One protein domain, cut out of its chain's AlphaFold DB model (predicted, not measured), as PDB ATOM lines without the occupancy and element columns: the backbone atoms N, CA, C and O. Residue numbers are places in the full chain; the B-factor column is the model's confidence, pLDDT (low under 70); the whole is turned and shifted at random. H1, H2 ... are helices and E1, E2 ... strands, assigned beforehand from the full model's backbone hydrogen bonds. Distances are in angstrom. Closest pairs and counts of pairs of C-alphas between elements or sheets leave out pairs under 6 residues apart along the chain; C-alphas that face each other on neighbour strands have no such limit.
ATOM      1  N   LYS A  16     167.854 168.017 215.356       75.56
ATOM      2  CA  LYS A  16     167.379 167.921 216.751       75.56
ATOM      3  C   LYS A  16     168.244 168.700 217.752       75.56
ATOM      4  O   LYS A  16     167.682 169.383 218.601       75.56
ATOM      5  N   PRO A  17     169.586 168.682 217.658       70.44
ATOM      6  CA  PRO A  17     170.420 169.416 218.607       70.44
ATOM      7  C   PRO A  17     170.299 170.949 218.503       70.44
ATOM      8  O   PRO A  17     170.592 171.663 219.462       70.44
ATOM      9  N   LEU A  18     169.840 171.473 217.359       76.56
ATOM     10  CA  LEU A  18     169.566 172.902 217.186       76.56
ATOM     11  C   LEU A  18     168.300 173.344 217.924       76.56
ATOM     12  O   LEU A  18     168.150 174.526 218.221       76.56
ATOM     13  N   GLU A  19     167.400 172.421 218.256       80.44
ATOM     14  CA  GLU A  19     166.205 172.758 219.020       80.44
ATOM     15  C   GLU A  19     166.562 173.157 220.453       80.44
ATOM     16  O   GLU A  19     166.128 174.206 220.925       80.44
ATOM     17  N   SER A  20     167.457 172.414 221.112       75.38
ATOM     18  CA  SER A  20     168.005 172.809 222.418       75.38
ATOM     19  C   SER A  20     168.689 174.177 222.364       75.38
ATOM     20  O   SER A  20     168.528 174.991 223.272       75.38
ATOM     21  N   PHE A  21     169.417 174.468 221.279       81.56
ATOM     22  CA  PHE A  21     170.028 175.780 221.056       81.56
ATOM     23  C   PHE A  21     168.982 176.896 220.962       81.56
ATOM     24  O   PHE A  21     169.099 177.917 221.640       81.56
ATOM     25  N   TYR A  22     167.941 176.682 220.158       84.88
ATOM     26  CA  TYR A  22     166.841 177.626 220.002       84.88
ATOM     27  C   TYR A  22     166.138 177.898 221.338       84.88
ATOM     28  O   TYR A  22     165.944 179.057 221.705       84.88
ATOM     29  N   GLN A  23     165.833 176.849 222.106       83.69
ATOM     30  CA  GLN A  23     165.207 176.980 223.424       83.69
ATOM     31  C   GLN A  23     166.092 177.764 224.403       83.69
ATOM     32  O   GLN A  23     165.591 178.609 225.148       83.69
ATOM     33  N   HIS A  24     167.412 177.555 224.376       82.75
ATOM     34  CA  HIS A  24     168.337 178.343 225.190       82.75
ATOM     35  C   HIS A  24     168.349 179.820 224.799       82.75
ATOM     36  O   HIS A  24     168.282 180.672 225.686       82.75
ATOM     37  N   LEU A  25     168.391 180.150 223.507       84.69
ATOM     38  CA  LEU A  25     168.335 181.547 223.076       84.69
ATOM     39  C   LEU A  25     166.998 182.202 223.443       84.69
ATOM     40  O   LEU A  25     166.994 183.331 223.935       84.69
ATOM     41  N   ALA A  26     165.882 181.486 223.287       85.50
ATOM     42  CA  ALA A  26     164.565 181.969 223.690       85.50
ATOM     43  C   ALA A  26     164.500 182.232 225.205       85.50
ATOM     44  O   ALA A  26     163.973 183.258 225.642       85.50
ATOM     45  N   ALA A  27     165.089 181.350 226.020       83.06
ATOM     46  CA  ALA A  27     165.192 181.543 227.465       83.06
ATOM     47  C   ALA A  27     166.045 182.772 227.826       83.06
ATOM     48  O   ALA A  27     165.656 183.554 228.696       83.06
ATOM     49  N   VAL A  28     167.170 182.982 227.136       84.00
ATOM     50  CA  VAL A  28     168.027 184.168 227.304       84.00
ATOM     51  C   VAL A  28     167.283 185.451 226.936       84.00
ATOM     52  O   VAL A  28     167.330 186.425 227.691       84.00
ATOM     53  N   TYR A  29     166.556 185.455 225.822       85.50
ATOM     54  CA  TYR A  29     165.751 186.597 225.403       85.50
ATOM     55  C   TYR A  29     164.661 186.921 226.417       85.50
ATOM     56  O   TYR A  29     164.565 188.052 226.892       85.50
ATOM     57  N   ARG A  30     163.902 185.911 226.850       82.44
ATOM     58  CA  ARG A  30     162.863 186.083 227.868       82.44
ATOM     59  C   ARG A  30     163.433 186.576 229.196       82.44
ATOM     60  O   ARG A  30     162.789 187.371 229.868       82.44
ATOM     61  N   PHE A  31     164.635 186.143 229.572       80.25
ATOM     62  CA  PHE A  31     165.307 186.648 230.767       80.25
ATOM     63  C   PHE A  31     165.658 188.140 230.646       80.25
ATOM     64  O   PHE A  31     165.450 188.899 231.591       80.25
ATOM     65  N   ARG A  32     166.147 188.580 229.479       78.06
ATOM     66  CA  ARG A  32     166.539 189.978 229.232       78.06
ATOM     67  C   ARG A  32     165.344 190.924 229.065       78.06
ATOM     68  O   ARG A  32     165.393 192.043 229.563       78.06
ATOM     69  N   HIS A  33     164.272 190.462 228.426       77.81
ATOM     70  CA  HIS A  33     163.097 191.269 228.060       77.81
ATOM     71  C   HIS A  33     161.846 190.959 228.908       77.81
ATOM     72  O   HIS A  33     160.758 191.471 228.656       77.81
ATOM     73  N   GLY A  34     161.974 190.131 229.950       64.19
ATOM     74  CA  GLY A  34     160.846 189.602 230.729       64.19
ATOM     75  C   GLY A  34     160.031 190.625 231.528       64.19
ATOM     76  O   GLY A  34     158.999 190.263 232.084       64.19
ATOM     77  N   ARG A  45     148.063 196.185 218.535       80.81
ATOM     78  CA  ARG A  45     148.520 194.791 218.414       80.81
ATOM     79  C   ARG A  45     148.476 194.065 219.755       80.81
ATOM     80  O   ARG A  45     148.719 194.666 220.801       80.81
ATOM     81  N   GLU A  46     148.274 192.750 219.715       83.44
ATOM     82  CA  GLU A  46     148.412 191.922 220.910       83.44
ATOM     83  C   GLU A  46     149.875 191.864 221.379       83.44
ATOM     84  O   GLU A  46     150.820 191.826 220.583       83.44
ATOM     85  N   HIS A  47     150.082 191.785 222.697       81.25
ATOM     86  CA  HIS A  47     151.425 191.666 223.281       81.25
ATOM     87  C   HIS A  47     152.194 190.450 222.764       81.25
ATOM     88  O   HIS A  47     153.419 190.501 222.653       81.25
ATOM     89  N   ILE A  48     151.489 189.364 222.441       82.62
ATOM     90  CA  ILE A  48     152.110 188.157 221.904       82.62
ATOM     91  C   ILE A  48     152.683 188.384 220.503       82.62
ATOM     92  O   ILE A  48     153.759 187.869 220.209       82.62
ATOM     93  N   ASP A  49     152.020 189.177 219.664       84.69
ATOM     94  CA  ASP A  49     152.468 189.445 218.297       84.69
ATOM     95  C   ASP A  49     153.660 190.395 218.285       84.69
ATOM     96  O   ASP A  49     154.642 190.142 217.585       84.69
ATOM     97  N   LYS A  50     153.629 191.429 219.138       84.38
ATOM     98  CA  LYS A  50     154.798 192.285 219.390       84.38
ATOM     99  C   LYS A  50     155.976 191.441 219.876       84.38
ATOM    100  O   LYS A  50     157.048 191.492 219.281       84.38
ATOM    101  N   TYR A  51     155.760 190.605 220.894       84.88
ATOM    102  CA  TYR A  51     156.803 189.738 221.441       84.88
ATOM    103  C   TYR A  51     157.394 188.798 220.385       84.88
ATOM    104  O   TYR A  51     158.612 188.657 220.313       84.88
ATOM    105  N   LYS A  52     156.553 188.157 219.560       86.44
ATOM    106  CA  LYS A  52     157.004 187.274 218.474       86.44
ATOM    107  C   LYS A  52     157.848 188.030 217.452       86.44
ATOM    108  O   LYS A  52     158.922 187.551 217.109       86.44
ATOM    109  N   SER A  53     157.383 189.197 217.008       88.62
ATOM    110  CA  SER A  53     158.097 190.011 216.024       88.62
ATOM    111  C   SER A  53     159.448 190.490 216.556       88.62
ATOM    112  O   SER A  53     160.449 190.398 215.853       88.62
ATOM    113  N   GLU A  54     159.501 190.967 217.801       88.31
ATOM    114  CA  GLU A  54     160.752 191.411 218.424       88.31
ATOM    115  C   GLU A  54     161.714 190.241 218.661       88.31
ATOM    116  O   GLU A  54     162.916 190.369 218.429       88.31
ATOM    117  N   TRP A  55     161.188 189.081 219.070       89.69
ATOM    118  CA  TRP A  55     161.979 187.864 219.226       89.69
ATOM    119  C   TRP A  55     162.592 187.413 217.901       89.69
ATOM    120  O   TRP A  55     163.777 187.095 217.864       89.69
ATOM    121  N   GLU A  56     161.821 187.405 216.815       90.56
ATOM    122  CA  GLU A  56     162.311 187.019 215.491       90.56
ATOM    123  C   GLU A  56     163.453 187.931 215.023       90.56
ATOM    124  O   GLU A  56     164.507 187.438 214.616       90.56
ATOM    125  N   ILE A  57     163.285 189.251 215.166       92.19
ATOM    126  CA  ILE A  57     164.325 190.236 214.835       92.19
ATOM    127  C   ILE A  57     165.585 189.974 215.667       92.19
ATOM    128  O   ILE A  57     166.674 189.807 215.113       92.19
ATOM    129  N   ALA A  58     165.443 189.866 216.992       89.75
ATOM    130  CA  ALA A  58     166.568 189.616 217.887       89.75
ATOM    131  C   ALA A  58     167.267 188.283 217.574       89.75
ATOM    132  O   ALA A  58     168.494 188.207 217.569       89.75
ATOM    133  N   PHE A  59     166.502 187.234 217.273       88.69
ATOM    134  CA  PHE A  59     167.031 185.921 216.929       88.69
ATOM    135  C   PHE A  59     167.870 185.959 215.648       88.69
ATOM    136  O   PHE A  59     168.987 185.433 215.632       88.69
ATOM    137  N   VAL A  60     167.374 186.604 214.586       89.31
ATOM    138  CA  VAL A  60     168.116 186.766 213.325       89.31
ATOM    139  C   VAL A  60     169.388 187.581 213.548       89.31
ATOM    140  O   VAL A  60     170.462 187.184 213.090       89.31
ATOM    141  N   GLU A  61     169.315 188.679 214.298       90.25
ATOM    142  CA  GLU A  61     170.490 189.497 214.607       90.25
ATOM    143  C   GLU A  61     171.551 188.721 215.393       90.25
ATOM    144  O   GLU A  61     172.743 188.785 215.079       90.25
ATOM    145  N   TRP A  62     171.137 187.984 216.425       87.44
ATOM    146  CA  TRP A  62     172.045 187.218 217.274       87.44
ATOM    147  C   TRP A  62     172.693 186.072 216.504       87.44
ATOM    148  O   TRP A  62     173.913 185.928 216.530       87.44
ATOM    149  N   THR A  63     171.903 185.295 215.763       85.88
ATOM    150  CA  THR A  63     172.424 184.184 214.955       85.88
ATOM    151  C   THR A  63     173.360 184.670 213.855       85.88
ATOM    152  O   THR A  63     174.425 184.083 213.678       85.88
ATOM    153  N   THR A  64     173.047 185.788 213.195       86.38
ATOM    154  CA  THR A  64     173.943 186.413 212.209       86.38
ATOM    155  C   THR A  64     175.284 186.793 212.840       86.38
ATOM    156  O   THR A  64     176.339 186.501 212.275       86.38
ATOM    157  N   LYS A  65     175.275 187.372 214.049       85.38
ATOM    158  CA  LYS A  65     176.509 187.677 214.795       85.38
ATOM    159  C   LYS A  65     177.280 186.413 215.179       85.38
ATOM    160  O   LYS A  65     178.502 186.401 215.065       85.38
ATOM    161  N   PHE A  66     176.602 185.339 215.583       82.50
ATOM    162  CA  PHE A  66     177.273 184.074 215.903       82.50
ATOM    163  C   PHE A  66     177.906 183.424 214.683       82.50
ATOM    164  O   PHE A  66     179.016 182.911 214.786       82.50
ATOM    165  N   CYS A  67     177.255 183.490 213.522       82.19
ATOM    166  CA  CYS A  67     177.796 182.962 212.273       82.19
ATOM    167  C   CYS A  67     179.103 183.651 211.844       82.19
ATOM    168  O   CYS A  67     179.906 183.025 211.156       82.19
ATOM    169  N   ASN A  68     179.365 184.884 212.295       82.25
ATOM    170  CA  ASN A  68     180.652 185.554 212.079       82.25
ATOM    171  C   ASN A  68     181.792 184.978 212.941       82.25
ATOM    172  O   ASN A  68     182.962 185.249 212.671       82.25
ATOM    173  N   HIS A  69     181.487 184.188 213.973       80.44
ATOM    174  CA  HIS A  69     182.490 183.530 214.802       80.44
ATOM    175  C   HIS A  69     182.798 182.124 214.277       80.44
ATOM    176  O   HIS A  69     181.971 181.216 214.339       80.44
ATOM    177  N   GLU A  70     184.040 181.915 213.837       76.88
ATOM    178  CA  GLU A  70     184.489 180.640 213.262       76.88
ATOM    179  C   GLU A  70     184.271 179.447 214.213       76.88
ATOM    180  O   GLU A  70     183.825 178.384 213.786       76.88
ATOM    181  N   LEU A  71     184.498 179.637 215.518       74.88
ATOM    182  CA  LEU A  71     184.279 178.606 216.542       74.88
ATOM    183  C   LEU A  71     182.817 178.151 216.618       74.88
ATOM    184  O   LEU A  71     182.546 176.964 216.808       74.88
ATOM    185  N   PHE A  72     181.876 179.084 216.460       79.12
ATOM    186  CA  PHE A  72     180.452 178.770 216.456       79.12
ATOM    187  C   PHE A  72     180.076 177.987 215.200       79.12
ATOM    188  O   PHE A  72     179.421 176.952 215.292       79.12
ATOM    189  N   LEU A  73     180.560 178.424 214.036       79.50
ATOM    190  CA  LEU A  73     180.309 177.747 212.766       79.50
ATOM    191  C   LEU A  73     180.876 176.318 212.768       79.50
ATOM    192  O   LEU A  73     180.190 175.377 212.369       79.50
ATOM    193  N   GLN A  74     182.084 176.127 213.306       79.50
ATOM    194  CA  GLN A  74     182.676 174.803 213.507       79.50
ATOM    195  C   GLN A  74     181.840 173.935 214.460       79.50
ATOM    196  O   GLN A  74     181.608 172.764 214.165       79.50
ATOM    197  N   ALA A  75     181.354 174.492 215.575       76.50
ATOM    198  CA  ALA A  75     180.517 173.765 216.528       76.50
ATOM    199  C   ALA A  75     179.173 173.338 215.913       76.50
ATOM    200  O   ALA A  75     178.776 172.183 216.058       76.50
ATOM    201  N   VAL A  76     178.505 174.230 215.176       79.12
ATOM    202  CA  VAL A  76     177.235 173.933 214.496       79.12
ATOM    203  C   VAL A  76     177.427 172.867 213.420       79.12
ATOM    204  O   VAL A  76     176.646 171.918 213.356       79.12
ATOM    205  N   LEU A  77     178.482 172.961 212.604       77.12
ATOM    206  CA  LEU A  77     178.798 171.933 211.607       77.12
ATOM    207  C   LEU A  77     179.132 170.590 212.270       77.12
ATOM    208  O   LEU A  77     178.647 169.549 211.827       77.12
ATOM    209  N   ALA A  78     179.907 170.598 213.358       74.06
ATOM    210  CA  ALA A  78     180.221 169.393 214.126       74.06
ATOM    211  C   ALA A  78     178.952 168.693 214.643       74.06
ATOM    212  O   ALA A  78     178.840 167.471 214.577       74.06
ATOM    213  N   LEU A  79     177.984 169.481 215.110       74.00
ATOM    214  CA  LEU A  79     176.735 169.013 215.697       74.00
ATOM    215  C   LEU A  79     175.720 168.515 214.649       74.00
ATOM    216  O   LEU A  79     175.011 167.544 214.893       74.00
ATOM    217  N   THR A  80     175.636 169.173 213.489       73.19
ATOM    218  CA  THR A  80     174.570 168.944 212.489       73.19
ATOM    219  C   THR A  80     174.998 168.072 211.308       73.19
ATOM    220  O   THR A  80     174.194 167.301 210.774       73.19
ATOM    221  N   VAL A  81     176.262 168.185 210.889       69.06
ATOM    222  CA  VAL A  81     176.819 167.516 209.703       69.06
ATOM    223  C   VAL A  81     177.697 166.333 210.103       69.06
ATOM    224  O   VAL A  81     177.594 165.261 209.504       69.06
ATOM    225  N   PHE A  82     178.539 166.510 211.126       67.56
ATOM    226  CA  PHE A  82     179.508 165.501 211.568       67.56
ATOM    227  C   PHE A  82     179.036 164.661 212.759       67.56
ATOM    228  O   PHE A  82     179.881 164.037 213.397       67.56
ATOM    229  N   LEU A  83     177.720 164.640 213.036       65.06
ATOM    230  CA  LEU A  83     177.103 163.984 214.196       65.06
ATOM    231  C   LEU A  83     177.831 162.668 214.543       65.06
ATOM    232  O   LEU A  83     177.721 161.702 213.784       65.06
ATOM    233  N   PRO A  84     178.612 162.625 215.640       56.81
ATOM    234  CA  PRO A  84     179.355 161.426 215.988       56.81
ATOM    235  C   PRO A  84     178.353 160.363 216.433       56.81
ATOM    236  O   PRO A  84     177.614 160.577 217.391       56.81
ATOM    237  N   GLU A  85     178.336 159.211 215.758       56.91
ATOM    238  CA  GLU A  85     177.444 158.081 216.087       56.91
ATOM    239  C   GLU A  85     177.659 157.549 217.519       56.91
ATOM    240  O   GLU A  85     176.788 156.894 218.082       56.91
ATOM    241  N   ASN A  86     178.778 157.911 218.155       49.47
ATOM    242  CA  ASN A  86     179.173 157.460 219.484       49.47
ATOM    243  C   ASN A  86     179.221 158.624 220.481       49.47
ATOM    244  O   ASN A  86     180.189 159.381 220.461       49.47
ATOM    245  N   GLY A  87     178.221 158.742 221.365       53.28
ATOM    246  CA  GLY A  87     178.295 159.341 222.719       53.28
ATOM    247  C   GLY A  87     178.825 160.778 222.912       53.28
ATOM    248  O   GLY A  87     178.775 161.293 224.026       53.28
ATOM    249  N   GLN A  88     179.324 161.449 221.874       54.78
ATOM    250  CA  GLN A  88     179.966 162.768 221.931       54.78
ATOM    251  C   GLN A  88     179.005 163.925 221.625       54.78
ATOM    252  O   GLN A  88     179.408 165.089 221.656       54.78
ATOM    253  N   THR A  89     177.727 163.632 221.384       57.34
ATOM    254  CA  THR A  89     176.656 164.632 221.249       57.34
ATOM    255  C   THR A  89     176.614 165.575 222.450       57.34
ATOM    256  O   THR A  89     176.595 166.789 222.264       57.34
ATOM    257  N   GLY A  90     176.761 165.048 223.671       60.22
ATOM    258  CA  GLY A  90     176.795 165.868 224.886       60.22
ATOM    259  C   GLY A  90     177.995 166.824 224.966       60.22
ATOM    260  O   GLY A  90     177.884 167.912 225.524       60.22
ATOM    261  N   LEU A  91     179.147 166.475 224.384       62.19
ATOM    262  CA  LEU A  91     180.329 167.350 224.365       62.19
ATOM    263  C   LEU A  91     180.149 168.529 223.403       62.19
ATOM    264  O   LEU A  91     180.520 169.655 223.737       62.19
ATOM    265  N   ALA A  92     179.573 168.282 222.227       62.81
ATOM    266  CA  ALA A  92     179.267 169.329 221.258       62.81
ATOM    267  C   ALA A  92     178.164 170.271 221.776       62.81
ATOM    268  O   ALA A  92     178.314 171.491 221.692       62.81
ATOM    269  N   GLU A  93     177.119 169.726 222.406       64.50
ATOM    270  CA  GLU A  93     176.079 170.515 223.080       64.50
ATOM    271  C   GLU A  93     176.649 171.365 224.221       64.50
ATOM    272  O   GLU A  93     176.352 172.556 224.314       64.50
ATOM    273  N   ASN A  94     177.528 170.800 225.056       67.62
ATOM    274  CA  ASN A  94     178.175 171.543 226.139       67.62
ATOM    275  C   ASN A  94     179.070 172.676 225.622       67.62
ATOM    276  O   ASN A  94     179.049 173.766 226.190       67.62
ATOM    277  N   LYS A  95     179.821 172.458 224.533       68.88
ATOM    278  CA  LYS A  95     180.615 173.515 223.883       68.88
ATOM    279  C   LYS A  95     179.728 174.638 223.354       68.88
ATOM    280  O   LYS A  95     180.048 175.807 223.553       68.88
ATOM    281  N   MET A  96     178.604 174.293 222.731       69.38
ATOM    282  CA  MET A  96     177.663 175.274 222.197       69.38
ATOM    283  C   MET A  96     176.977 176.068 223.318       69.38
ATOM    284  O   MET A  96     176.924 177.293 223.258       69.38
ATOM    285  N   ASN A  97     176.548 175.401 224.392       69.19
ATOM    286  CA  ASN A  97     175.987 176.067 225.569       69.19
ATOM    287  C   ASN A  97     177.014 176.971 226.256       69.19
ATOM    288  O   ASN A  97     176.686 178.092 226.634       69.19
ATOM    289  N   HIS A  98     178.265 176.520 226.383       70.62
ATOM    290  CA  HIS A  98     179.343 177.341 226.924       70.62
ATOM    291  C   HIS A  98     179.585 178.591 226.069       70.62
ATOM    292  O   HIS A  98     179.695 179.680 226.622       70.62
ATOM    293  N   PHE A  99     179.582 178.457 224.739       72.00
ATOM    294  CA  PHE A  99     179.724 179.586 223.820       72.00
ATOM    295  C   PHE A  99     178.601 180.619 223.994       72.00
ATOM    296  O   PHE A  99     178.886 181.805 224.132       72.00
ATOM    297  N   ILE A 100     177.337 180.181 224.058       69.12
ATOM    298  CA  ILE A 100     176.184 181.074 224.287       69.12
ATOM    299  C   ILE A 100     176.327 181.805 225.624       69.12
ATOM    300  O   ILE A 100     176.158 183.019 225.697       69.12
ATOM    301  N   LEU A 101     176.652 181.068 226.689       68.25
ATOM    302  CA  LEU A 101     176.800 181.621 228.032       68.25
ATOM    303  C   LEU A 101     177.949 182.633 228.112       68.25
ATOM    304  O   LEU A 101     177.778 183.693 228.705       68.25
ATOM    305  N   GLN A 102     179.092 182.350 227.483       68.31
ATOM    306  CA  GLN A 102     180.207 183.296 227.411       68.31
ATOM    307  C   GLN A 102     179.858 184.530 226.578       68.31
ATOM    308  O   GLN A 102     180.089 185.643 227.037       68.31
ATOM    309  N   HIS A 103     179.271 184.354 225.391       68.25
ATOM    310  CA  HIS A 103     178.957 185.468 224.496       68.25
ATOM    311  C   HIS A 103     177.922 186.426 225.096       68.25
ATOM    312  O   HIS A 103     178.004 187.635 224.906       68.25
ATOM    313  N   PHE A 104     176.947 185.901 225.840       61.34
ATOM    314  CA  PHE A 104     175.949 186.726 226.519       61.34
ATOM    315  C   PHE A 104     176.333 187.135 227.943       61.34
ATOM    316  O   PHE A 104     175.520 187.789 228.602       61.34
ATOM    317  N   GLU A 105     177.522 186.751 228.416       60.78
ATOM    318  CA  GLU A 105     177.989 186.967 229.789       60.78
ATOM    319  C   GLU A 105     176.993 186.445 230.844       60.78
ATOM    320  O   GLU A 105     176.761 187.047 231.894       60.78
ATOM    321  N   LEU A 106     176.363 185.305 230.562       61.72
ATOM    322  CA  LEU A 106     175.379 184.663 231.429       61.72
ATOM    323  C   LEU A 106     175.985 183.425 232.094       61.72
ATOM    324  O   LEU A 106     176.767 182.689 231.501       61.72
ATOM    325  N   ARG A 107     175.592 183.150 233.339       56.41
ATOM    326  CA  ARG A 107     175.862 181.883 234.030       56.41
ATOM    327  C   ARG A 107     174.550 181.167 234.311       56.41
ATOM    328  O   ARG A 107     173.635 181.747 234.891       56.41
ATOM    329  N   LEU A 108     174.471 179.893 233.930       56.31
ATOM    330  CA  LEU A 108     173.350 179.024 234.279       56.31
ATOM    331  C   LEU A 108     173.593 178.431 235.676       56.31
ATOM    332  O   LEU A 108     174.476 177.596 235.862       56.31
ATOM    333  N   HIS A 109     172.827 178.873 236.671       50.84
ATOM    334  CA  HIS A 109     172.898 178.381 238.044       50.84
ATOM    335  C   HIS A 109     171.754 177.398 238.316       50.84
ATOM    336  O   HIS A 109     170.586 177.765 238.194       50.84
ATOM    337  N   LYS A 110     172.061 176.173 238.765       52.69
ATOM    338  CA  LYS A 110     171.053 175.108 238.971       52.69
ATOM    339  C   LYS A 110     169.888 175.513 239.886       52.69
ATOM    340  O   LYS A 110     168.777 175.050 239.676       52.69
ATOM    341  N   SER A 111     170.124 176.382 240.873       50.94
ATOM    342  CA  SER A 111     169.080 176.861 241.797       50.94
ATOM    343  C   SER A 111     168.516 178.254 241.497       50.94
ATOM    344  O   SER A 111     167.519 178.630 242.101       50.94
ATOM    345  N   LYS A 112     169.145 179.043 240.612       51.34
ATOM    346  CA  LYS A 112     168.750 180.445 240.349       51.34
ATOM    347  C   LYS A 112     168.407 180.729 238.881       51.34
ATOM    348  O   LYS A 112     168.027 181.849 238.563       51.34
ATOM    349  N   GLY A 113     168.517 179.738 237.995       60.91
ATOM    350  CA  GLY A 113     168.297 179.916 236.561       60.91
ATOM    351  C   GLY A 113     169.440 180.683 235.892       60.91
ATOM    352  O   GLY A 113     170.603 180.522 236.262       60.91
ATOM    353  N   LEU A 114     169.126 181.498 234.884       59.19
ATOM    354  CA  LEU A 114     170.097 182.362 234.206       59.19
ATOM    355  C   LEU A 114     170.436 183.568 235.091       59.19
ATOM    356  O   LEU A 114     169.546 184.267 235.567       59.19
ATOM    357  N   VAL A 115     171.724 183.822 235.310       61.06
ATOM    358  CA  VAL A 115     172.218 184.956 236.099       61.06
ATOM    359  C   VAL A 115     173.224 185.729 235.254       61.06
ATOM    360  O   VAL A 115     174.150 185.134 234.707       61.06
ATOM    361  N   ALA A 116     173.062 187.049 235.143       59.81
ATOM    362  CA  ALA A 116     174.062 187.902 234.504       59.81
ATOM    363  C   ALA A 116     175.372 187.877 235.304       59.81
ATOM    364  O   ALA A 116     175.348 187.977 236.536       59.81
ATOM    365  N   MET A 117     176.515 187.741 234.628       55.75
ATOM    366  CA  MET A 117     177.810 187.922 235.274       55.75
ATOM    367  C   MET A 117     177.930 189.392 235.676       55.75
ATOM    368  O   MET A 117     178.109 190.266 234.836       55.75
TER     369      MET A 117
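Overview. This is residues 16 to 34 and 45 to 117 of the 120 residues of an uncharacterized protein of Bacteroidetes bacterium OLB12 (UniProt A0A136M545). The strand hairpin E1 and E2 packs on side-by-side helices H1 and H4; on their other side, H2 crosses H1 and H3 packs on H4. Mostly helix, the 92 printed residues include four helices, then two antiparallel strands. The whole is only just compact, close to loose: radius of gyration of the C-alphas 14.4 A, spans 47 by 29 by 22 A.

Arrangement. Start at hairpin E1, residues 106 to 109, and E2, 113 to 116; N 107 and O 115 are within hydrogen-bond range, 2.8 A. H4, 89 to 103, touches H1, 16 to 33, closest at C-alphas 93 and 17, 7.3 A. H3, 70 to 80, forms a hairpin with H4. H2, 47 to 67, only just touches H1, with 3 C-alpha pairs within 8 A. O i to N i+4 pairs are within range throughout H2, H3 and H4, and 12 of 14 in H1.

Along the chain. Find C-alpha 16, where H1 begins, at (167.379, 167.921, 216.751); E2 ends at C-alpha 116, (174.062, 187.902, 234.504).

Size, cuts and confidence. Residues 35 to 44 are cut out; C-alphas 34 and 45 are 18.2 A apart. pLDDT is under 70 at residues 34, 81 to 97 and 100 to 117.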